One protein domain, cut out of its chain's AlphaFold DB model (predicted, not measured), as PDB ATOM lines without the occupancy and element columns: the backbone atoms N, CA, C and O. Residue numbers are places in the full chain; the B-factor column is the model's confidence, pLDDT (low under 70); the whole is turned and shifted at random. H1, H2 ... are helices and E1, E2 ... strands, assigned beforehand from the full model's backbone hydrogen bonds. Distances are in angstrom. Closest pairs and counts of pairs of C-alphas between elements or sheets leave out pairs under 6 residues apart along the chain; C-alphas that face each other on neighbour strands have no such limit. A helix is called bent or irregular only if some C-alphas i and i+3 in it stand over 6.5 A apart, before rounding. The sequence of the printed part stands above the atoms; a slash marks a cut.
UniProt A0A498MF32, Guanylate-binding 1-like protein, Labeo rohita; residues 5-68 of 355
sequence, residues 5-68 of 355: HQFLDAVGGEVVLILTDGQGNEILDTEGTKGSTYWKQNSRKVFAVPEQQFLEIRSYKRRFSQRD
ATOM      1  N   HIS A   5     -45.570 -34.919 -31.882       70.62
ATOM      2  CA  HIS A   5     -46.186 -34.493 -33.127       70.62
ATOM      3  C   HIS A   5     -46.126 -32.973 -33.241       70.62
ATOM      4  O   HIS A   5     -46.545 -32.256 -32.333       70.62
ATOM      5  N   GLN A   6     -45.581 -32.498 -34.358       69.06
ATOM      6  CA  GLN A   6     -45.555 -31.085 -34.715       69.06
ATOM      7  C   GLN A   6     -46.848 -30.743 -35.449       69.06
ATOM      8  O   GLN A   6     -47.173 -31.366 -36.462       69.06
ATOM      9  N   PHE A   7     -47.577 -29.761 -34.933       64.06
ATOM     10  CA  PHE A   7     -48.768 -29.214 -35.568       64.06
ATOM     11  C   PHE A   7     -48.609 -27.711 -35.763       64.06
ATOM     12  O   PHE A   7     -47.973 -27.038 -34.956       64.06
ATOM     13  N   LEU A   8     -49.203 -27.185 -36.829       59.41
ATOM     14  CA  LEU A   8     -49.356 -25.747 -37.022       59.41
ATOM     15  C   LEU A   8     -50.621 -25.306 -36.289       59.41
ATOM     16  O   LEU A   8     -51.707 -25.807 -36.582       59.41
ATOM     17  N   ASP A   9     -50.479 -24.398 -35.329       60.81
ATOM     18  CA  ASP A   9     -51.628 -23.784 -34.666       60.81
ATOM     19  C   ASP A   9     -52.343 -22.808 -35.618       60.81
ATOM     20  O   ASP A   9     -51.791 -22.392 -36.640       60.81
ATOM     21  N   ALA A  10     -53.561 -22.386 -35.275       59.62
ATOM     22  CA  ALA A  10     -54.390 -21.477 -36.073       59.62
ATOM     23  C   ALA A  10     -53.722 -20.114 -36.376       59.62
ATOM     24  O   ALA A  10     -54.183 -19.379 -37.247       59.62
ATOM     25  N   VAL A  11     -52.626 -19.791 -35.677       59.62
ATOM     26  CA  VAL A  11     -51.819 -18.565 -35.825       59.62
ATOM     27  C   VAL A  11     -50.513 -18.811 -36.614       59.62
ATOM     28  O   VAL A  11     -49.718 -17.898 -36.807       59.62
ATOM     29  N   GLY A  12     -50.273 -20.032 -37.111       57.44
ATOM     30  CA  GLY A  12     -49.087 -20.388 -37.905       57.44
ATOM     31  C   GLY A  12     -47.825 -20.696 -37.090       57.44
ATOM     32  O   GLY A  12     -46.744 -20.803 -37.665       57.44
ATOM     33  N   GLY A  13     -47.938 -20.840 -35.766       62.28
ATOM     34  CA  GLY A  13     -46.841 -21.297 -34.908       62.28
ATOM     35  C   GLY A  13     -46.723 -22.824 -34.899       62.28
ATOM     36  O   GLY A  13     -47.739 -23.515 -34.841       62.28
ATOM     37  N   GLU A  14     -45.499 -23.356 -34.936       71.12
ATOM     38  CA  GLU A  14     -45.246 -24.787 -34.722       71.12
ATOM     39  C   GLU A  14     -45.404 -25.131 -33.235       71.12
ATOM     40  O   GLU A  14     -44.627 -24.689 -32.387       71.12
ATOM     41  N   VAL A  15     -46.414 -25.936 -32.911       74.31
ATOM     42  CA  VAL A  15     -46.665 -26.452 -31.565       74.31
ATOM     43  C   VAL A  15     -46.299 -27.930 -31.536       74.31
ATOM     44  O   VAL A  15     -46.868 -28.752 -32.256       74.31
ATOM     45  N   VAL A  16     -45.341 -28.277 -30.677       80.94
ATOM     46  CA  VAL A  16     -45.000 -29.669 -30.373       80.94
ATOM     47  C   VAL A  16     -45.961 -30.177 -29.305       80.94
ATOM     48  O   VAL A  16     -45.991 -29.661 -28.185       80.94
ATOM     49  N   LEU A  17     -46.748 -31.195 -29.649       81.44
ATOM     50  CA  LEU A  17     -47.634 -31.890 -28.720       81.44
ATOM     51  C   LEU A  17     -46.971 -33.172 -28.211       81.44
ATOM     52  O   LEU A  17     -46.420 -33.951 -28.993       81.44
ATOM     53  N   ILE A  18     -47.070 -33.388 -26.900       83.44
ATOM     54  CA  ILE A  18     -46.645 -34.593 -26.188       83.44
ATOM     55  C   ILE A  18     -47.896 -35.349 -25.744       83.44
ATOM     56  O   ILE A  18     -48.817 -34.770 -25.164       83.44
ATOM     57  N   LEU A  19     -47.931 -36.653 -26.012       84.12
ATOM     58  CA  LEU A  19     -49.006 -37.519 -25.537       84.12
ATOM     59  C   LEU A  19     -48.740 -37.939 -24.094       84.12
ATOM     60  O   LEU A  19     -47.711 -38.548 -23.802       84.12
ATOM     61  N   THR A  20     -49.682 -37.646 -23.202       82.69
ATOM     62  CA  THR A  20     -49.614 -38.040 -21.796       82.69
ATOM     63  C   THR A  20     -50.714 -39.018 -21.418       82.69
ATOM     64  O   THR A  20     -51.814 -38.984 -21.972       82.69
ATOM     65  N   ASP A  21     -50.433 -39.876 -20.443       81.44
ATOM     66  CA  ASP A  21     -51.437 -40.719 -19.798       81.44
ATOM     67  C   ASP A  21     -52.364 -39.900 -18.872       81.44
ATOM     68  O   ASP A  21     -52.199 -38.690 -18.681       81.44
ATOM     69  N   GLY A  22     -53.340 -40.570 -18.253       75.25
ATOM     70  CA  GLY A  22     -54.279 -39.939 -17.322       75.25
ATOM     71  C   GLY A  22     -53.646 -39.469 -16.008       75.25
ATOM     72  O   GLY A  22     -54.321 -38.829 -15.209       75.25
ATOM     73  N   GLN A  23     -52.370 -39.781 -15.778       73.94
ATOM     74  CA  GLN A  23     -51.579 -39.307 -14.647       73.94
ATOM     75  C   GLN A  23     -50.626 -38.169 -15.050       73.94
ATOM     76  O   GLN A  23     -49.900 -37.651 -14.196       73.94
ATOM     77  N   GLY A  24     -50.632 -37.743 -16.317       75.06
ATOM     78  CA  GLY A  24     -49.777 -36.681 -16.840       75.06
ATOM     79  C   GLY A  24     -48.328 -37.112 -17.085       75.06
ATOM     80  O   GLY A  24     -47.434 -36.272 -17.010       75.06
ATOM     81  N   ASN A  25     -48.070 -38.402 -17.322       80.38
ATOM     82  CA  ASN A  25     -46.756 -38.912 -17.719       80.38
ATOM     83  C   ASN A  25     -46.684 -39.068 -19.240       80.38
ATOM     84  O   ASN A  25     -47.662 -39.474 -19.857       80.38
ATOM     85  N   GLU A  26     -45.525 -38.785 -19.836       83.50
ATOM     86  CA  GLU A  26     -45.296 -38.979 -21.273       83.50
ATOM     87  C   GLU A  26     -45.435 -40.460 -21.653       83.50
ATOM     88  O   GLU A  26     -44.790 -41.334 -21.069       83.50
ATOM     89  N   ILE A  27     -46.279 -40.739 -22.644       82.25
ATOM     90  CA  ILE A  27     -46.459 -42.083 -23.185       82.25
ATOM     91  C   ILE A  27     -45.284 -42.360 -24.112       82.25
ATOM     92  O   ILE A  27     -45.180 -41.771 -25.184       82.25
ATOM     93  N   LEU A  28     -44.407 -43.271 -23.697       79.38
ATOM     94  CA  LEU A  28     -43.261 -43.696 -24.491       79.38
ATOM     95  C   LEU A  28     -43.634 -44.804 -25.475       79.38
ATOM     96  O   LEU A  28     -44.518 -45.634 -25.243       79.38
ATOM     97  N   ASP A  29     -42.893 -44.830 -26.573       75.00
ATOM     98  CA  ASP A  29     -43.100 -45.701 -27.724       75.00
ATOM     99  C   ASP A  29     -42.505 -47.107 -27.465       75.00
ATOM    100  O   ASP A  29     -41.472 -47.503 -28.009       75.00
ATOM    101  N   THR A  30     -43.137 -47.871 -26.574       76.25
ATOM    102  CA  THR A  30     -42.712 -49.215 -26.143       76.25
ATOM    103  C   THR A  30     -43.479 -50.312 -26.882       76.25
ATOM    104  O   THR A  30     -44.473 -50.061 -27.559       76.25
ATOM    105  N   GLU A  31     -43.032 -51.564 -26.777       74.62
ATOM    106  CA  GLU A  31     -43.703 -52.700 -27.428       74.62
ATOM    107  C   GLU A  31     -45.183 -52.837 -27.007       74.62
ATOM    108  O   GLU A  31     -46.030 -53.173 -27.831       74.62
ATOM    109  N   GLY A  32     -45.522 -52.442 -25.774       75.31
ATOM    110  CA  GLY A  32     -46.898 -52.430 -25.266       75.31
ATOM    111  C   GLY A  32     -47.787 -51.293 -25.792       75.31
ATOM    112  O   GLY A  32     -49.008 -51.438 -25.801       75.31
ATOM    113  N   THR A  33     -47.213 -50.180 -26.263       71.56
ATOM    114  CA  THR A  33     -47.963 -48.985 -26.703       71.56
ATOM    115  C   THR A  33     -48.057 -48.853 -28.225       71.56
ATOM    116  O   THR A  33     -48.780 -48.002 -28.738       71.56
ATOM    117  N   LYS A  34     -47.394 -49.739 -28.981       74.88
ATOM    118  CA  LYS A  34     -47.422 -49.755 -30.457       74.88
ATOM    119  C   LYS A  34     -48.686 -50.384 -31.054       74.88
ATOM    120  O   LYS A  34     -49.009 -50.130 -32.213       74.88
ATOM    121  N   GLY A  35     -49.404 -51.209 -30.292       76.69
ATOM    122  CA  GLY A  35     -50.594 -51.913 -30.772       76.69
ATOM    123  C   GLY A  35     -51.849 -51.036 -30.806       76.69
ATOM    124  O   GLY A  35     -52.142 -50.302 -29.867       76.69
ATOM    125  N   SER A  36     -52.663 -51.174 -31.860       75.62
ATOM    126  CA  SER A  36     -53.954 -50.468 -31.988       75.62
ATOM    127  C   SER A  36     -54.944 -50.756 -30.844       75.62
ATOM    128  O   SER A  36     -55.819 -49.940 -30.550       75.62
ATOM    129  N   THR A  37     -54.804 -51.904 -30.177       79.06
ATOM    130  CA  THR A  37     -55.613 -52.328 -29.025       79.06
ATOM    131  C   THR A  37     -55.384 -51.439 -27.807       79.06
ATOM    132  O   THR A  37     -56.356 -51.035 -27.168       79.06
ATOM    133  N   TYR A  38     -54.129 -51.068 -27.541       80.25
ATOM    134  CA  TYR A  38     -53.753 -50.167 -26.454       80.25
ATOM    135  C   TYR A  38     -54.440 -48.805 -26.601       80.25
ATOM    136  O   TYR A  38     -55.108 -48.343 -25.675       80.25
ATOM    137  N   TRP A  39     -54.365 -48.205 -27.793       80.25
ATOM    138  CA  TRP A  39     -54.975 -46.902 -28.072       80.25
ATOM    139  C   TRP A  39     -56.502 -46.941 -28.027       80.25
ATOM    140  O   TRP A  39     -57.122 -46.027 -27.492       80.25
ATOM    141  N   LYS A  40     -57.131 -48.019 -28.514       81.12
ATOM    142  CA  LYS A  40     -58.591 -48.179 -28.419       81.12
ATOM    143  C   LYS A  40     -59.061 -48.238 -26.966       81.12
ATOM    144  O   LYS A  40     -60.015 -47.546 -26.613       81.12
ATOM    145  N   GLN A  41     -58.375 -49.012 -26.123       81.88
ATOM    146  CA  GLN A  41     -58.729 -49.166 -24.709       81.88
ATOM    147  C   GLN A  41     -58.434 -47.910 -23.879       81.88
ATOM    148  O   GLN A  41     -59.190 -47.594 -22.962       81.88
ATOM    149  N   ASN A  42     -57.374 -47.171 -24.213       79.31
ATOM    150  CA  ASN A  42     -56.908 -46.030 -23.422       79.31
ATOM    151  C   ASN A  42     -57.271 -44.660 -24.010       79.31
ATOM    152  O   ASN A  42     -56.962 -43.651 -23.390       79.31
ATOM    153  N   SER A  43     -57.985 -44.600 -25.138       77.19
ATOM    154  CA  SER A  43     -58.360 -43.355 -25.839       77.19
ATOM    155  C   SER A  43     -58.976 -42.268 -24.950       77.19
ATOM    156  O   SER A  43     -58.754 -41.088 -25.183       77.19
ATOM    157  N   ARG A  44     -59.716 -42.647 -23.899       79.81
ATOM    158  CA  ARG A  44     -60.347 -41.709 -22.950       79.81
ATOM    159  C   ARG A  44     -59.407 -41.161 -21.871       79.81
ATOM    160  O   ARG A  44     -59.822 -40.332 -21.071       79.81
ATOM    161  N   LYS A  45     -58.186 -41.685 -21.793       80.69
ATOM    162  CA  LYS A  45     -57.176 -41.381 -20.769       80.69
ATOM    163  C   LYS A  45     -55.865 -40.888 -21.381       80.69
ATOM    164  O   LYS A  45     -54.883 -40.768 -20.662       80.69
ATOM    165  N   VAL A  46     -55.840 -40.655 -22.690       83.00
ATOM    166  CA  VAL A  46     -54.701 -40.069 -23.393       83.00
ATOM    167  C   VAL A  46     -55.024 -38.611 -23.662       83.00
ATOM    168  O   VAL A  46     -56.069 -38.303 -24.234       83.00
ATOM    169  N   PHE A  47     -54.107 -37.730 -23.289       82.25
ATOM    170  CA  PHE A  47     -54.221 -36.297 -23.522       82.25
ATOM    171  C   PHE A  47     -53.063 -35.826 -24.400       82.25
ATOM    172  O   PHE A  47     -51.940 -36.300 -24.255       82.25
ATOM    173  N   ALA A  48     -53.341 -34.908 -25.324       83.75
ATOM    174  CA  ALA A  48     -52.309 -34.226 -26.095       83.75
ATOM    175  C   ALA A  48     -52.040 -32.875 -25.431       83.75
ATOM    176  O   ALA A  48     -52.923 -32.019 -25.390       83.75
ATOM    177  N   VAL A  49     -50.842 -32.710 -24.881       83.88
ATOM    178  CA  VAL A  49     -50.454 -31.527 -24.109       83.88
ATOM    179  C   VAL A  49     -49.300 -30.821 -24.829       83.88
ATOM    180  O   VAL A  49     -48.341 -31.491 -25.217       83.88
ATOM    181  N   PRO A  50     -49.350 -29.490 -25.023       85.19
ATOM    182  CA  PRO A  50     -48.214 -28.725 -25.529       85.19
ATOM    183  C   PRO A  50     -46.960 -28.934 -24.677       85.19
ATOM    184  O   PRO A  50     -47.026 -28.930 -23.446       85.19
ATOM    185  N   GLU A  51     -45.801 -29.070 -25.320       81.94
ATOM    186  CA  GLU A  51     -44.525 -29.350 -24.643       81.94
ATOM    187  C   GLU A  51     -44.203 -28.343 -23.523       81.94
ATOM    188  O   GLU A  51     -43.718 -28.736 -22.461       81.94
ATOM    189  N   GLN A  52     -44.561 -27.066 -23.699       81.94
ATOM    190  CA  GLN A  52     -44.401 -26.032 -22.668       81.94
ATOM    191  C   GLN A  52     -45.181 -26.361 -21.382       81.94
ATOM    192  O   GLN A  52     -44.611 -26.351 -20.292       81.94
ATOM    193  N   GLN A  53     -46.454 -26.742 -21.509       80.19
ATOM    194  CA  GLN A  53     -47.309 -27.097 -20.369       80.19
ATOM    195  C   GLN A  53     -46.860 -28.408 -19.711       80.19
ATOM    196  O   GLN A  53     -46.899 -28.550 -18.488       80.19
ATOM    197  N   PHE A  54     -46.379 -29.367 -20.506       81.88
ATOM    198  CA  PHE A  54     -45.842 -30.621 -19.983       81.88
ATOM    199  C   PHE A  54     -44.611 -30.393 -19.086       81.88
ATOM    200  O   PHE A  54     -44.502 -30.979 -18.003       81.88
ATOM    201  N   LEU A  55     -43.698 -29.506 -19.496       80.81
ATOM    202  CA  LEU A  55     -42.518 -29.149 -18.704       80.81
ATOM    203  C   LEU A  55     -42.891 -28.431 -17.399       80.81
ATOM    204  O   LEU A  55     -42.309 -28.734 -16.351       80.81
ATOM    205  N   GLU A  56     -43.890 -27.547 -17.428       80.88
ATOM    206  CA  GLU A  56     -44.413 -26.893 -16.223       80.88
ATOM    207  C   GLU A  56     -44.968 -27.910 -15.219       80.88
ATOM    208  O   GLU A  56     -44.559 -27.904 -14.053       80.88
ATOM    209  N   ILE A  57     -45.807 -28.849 -15.673       75.31
ATOM    210  CA  ILE A  57     -46.381 -29.917 -14.836       75.31
ATOM    211  C   ILE A  57     -45.274 -30.782 -14.215       75.31
ATOM    212  O   ILE A  57     -45.325 -31.118 -13.027       75.31
ATOM    213  N   ARG A  58     -44.225 -31.107 -14.981       75.88
ATOM    214  CA  ARG A  58     -43.080 -31.886 -14.486       75.88
ATOM    215  C   ARG A  58     -42.268 -31.121 -13.439       75.88
ATOM    216  O   ARG A  58     -41.830 -31.714 -12.452       75.88
ATOM    217  N   SER A  59     -42.087 -29.811 -13.625       73.75
ATOM    218  CA  SER A  59     -41.408 -28.943 -12.654       73.75
ATOM    219  C   SER A  59     -42.190 -28.824 -11.340       73.75
ATOM    220  O   SER A  59     -41.593 -28.799 -10.262       73.75
ATOM    221  N   TYR A  60     -43.524 -28.790 -11.418       69.56
ATOM    222  CA  TYR A  60     -44.409 -28.743 -10.259       69.56
ATOM    223  C   TYR A  60     -44.359 -30.055  -9.471       69.56
ATOM    224  O   TYR A  60     -44.114 -30.030  -8.268       69.56
ATOM    225  N   LYS A  61     -44.473 -31.209 -10.150       67.12
ATOM    226  CA  LYS A  61     -44.327 -32.529  -9.509       67.12
ATOM    227  C   LYS A  61     -42.965 -32.707  -8.832       67.12
ATOM    228  O   LYS A  61     -42.906 -33.248  -7.735       67.12
ATOM    229  N   ARG A  62     -41.873 -32.223  -9.441       62.59
ATOM    230  CA  ARG A  62     -40.529 -32.302  -8.838       62.59
ATOM    231  C   ARG A  62     -40.403 -31.434  -7.579       62.59
ATOM    232  O   ARG A  62     -39.863 -31.904  -6.587       62.59
ATOM    233  N   ARG A  63     -40.945 -30.208  -7.596       58.44
ATOM    234  CA  ARG A  63     -40.988 -29.323  -6.415       58.44
ATOM    235  C   ARG A  63     -41.868 -29.874  -5.295       58.44
ATOM    236  O   ARG A  63     -41.558 -29.660  -4.131       58.44
ATOM    237  N   PHE A  64     -42.952 -30.564  -5.640       54.56
ATOM    238  CA  PHE A  64     -43.812 -31.227  -4.663       54.56
ATOM    239  C   PHE A  64     -43.092 -32.418  -4.015       54.56
ATOM    240  O   PHE A  64     -43.026 -32.487  -2.796       54.56
ATOM    241  N   SER A  65     -42.442 -33.268  -4.815       55.38
ATOM    242  CA  SER A  65     -41.636 -34.391  -4.314       55.38
ATOM    243  C   SER A  65     -40.470 -33.952  -3.421       55.38
ATOM    244  O   SER A  65     -40.121 -34.678  -2.506       55.38
ATOM    245  N   GLN A  66     -39.878 -32.778  -3.666       52.97
ATOM    246  CA  GLN A  66     -38.827 -32.226  -2.802       52.97
ATOM    247  C   GLN A  66     -39.343 -31.737  -1.440       52.97
ATOM    248  O   GLN A  66     -38.574 -31.713  -0.492       52.97
ATOM    249  N   ARG A  67     -40.623 -31.359  -1.315       51.66
ATOM    250  CA  ARG A  67     -41.200 -30.919  -0.030       51.66
ATOM    251  C   ARG A  67     -41.526 -32.079   0.912       51.66
ATOM    252  O   ARG A  67     -41.539 -31.873   2.121       51.66
ATOM    253  N   ASP A  68     -41.779 -33.271   0.376       52.94
ATOM    254  CA  ASP A  68     -42.037 -34.459   1.200       52.94
ATOM    255  C   ASP A  68     -40.758 -34.955   1.910       52.94
ATOM    256  O   ASP A  68     -40.854 -35.431   3.038       52.94
TER     257      ASP A  68
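This is residues 5 to 68 of the 355 residues of the protein "Guanylate-binding 1-like protein" of Labeo rohita (UniProt A0A498MF32). Picture a loose, three-armed shape on a narrow sheet of three strands: the long strand E2 makes the stem, paired with E1 toward one end and with E3 toward the other. The E1 and E2 hairpin makes one arm, a long loop with the short helix H1 makes the second, and the long helix H2 runs off from the end of E3 as the third, with residues 36 to 41 of H1 and 59 to 68 of H2 sticking out. The printed part has 64 residues with three named strands and two named helices, in the order E1, E2, H1, E3, H2; the sheet runs E1, E2, E3, antiparallel throughout, and the class is mixed, helices and strands. The whole is loose, with a radius of gyration of the C-alphas of 14.1 A, and it spans 40 by 34 by 19 A.

Find C-alpha 5 at (-46.186, -34.493, -33.127); here strand E1, residues 5 to 8, begins. Strand E2, residues 14 to 20, runs 19.0 A from first to last C-alpha. Go on to helix H1, residues 36 to 45, starting at C-alpha 36 at (-53.954, -50.468, -31.988) and 14.8 A long. Strand E3 is residues 47 to 50, 9.9 A long. From Glu 51, helix H2, residues 51 to 68, runs 26.5 A to C-alpha 68 at (-42.037, -34.459, 1.200).

Look first at E1 and E2, an antiparallel hairpin at 142 degrees, where N 7 and O 15 are 2.9 A apart, within hydrogen-bond range. E2 and E3 are antiparallel at 143 degrees, with N 18 and O 49 within range at 2.8 A. The pairing is staggered: E2 pairs with E1 over residues 14 to 17 and with E3 over 17 to 20. E1 and E3 are the edge strands, and they are apart. H2 is on the sheet but only grazes it, with residues 51 to 55; its closest C-alphas to E2 are those of Leu 17 and Glu 51, 5.7 A apart. H1 is not on the sheet, and H1 and H2 are apart. In H2 every O i to N i+4 pair is within hydrogen-bond range; in H1 4 of 6 are, and H1 is irregular, with C-alphas 41 and 44 lying 7.8 A apart.

The two C-alphas farthest apart are those of Gly 12 and Asp 68, at 42.2 A. The printed part has no cut. The link from E2 to H1, residues 21 to 35, is long; the other three links are tight. In the B-factor column, the mean pLDDT of the printed part is 73.9, and residues 6 to 13 and 60 to 68 of this model are under 70.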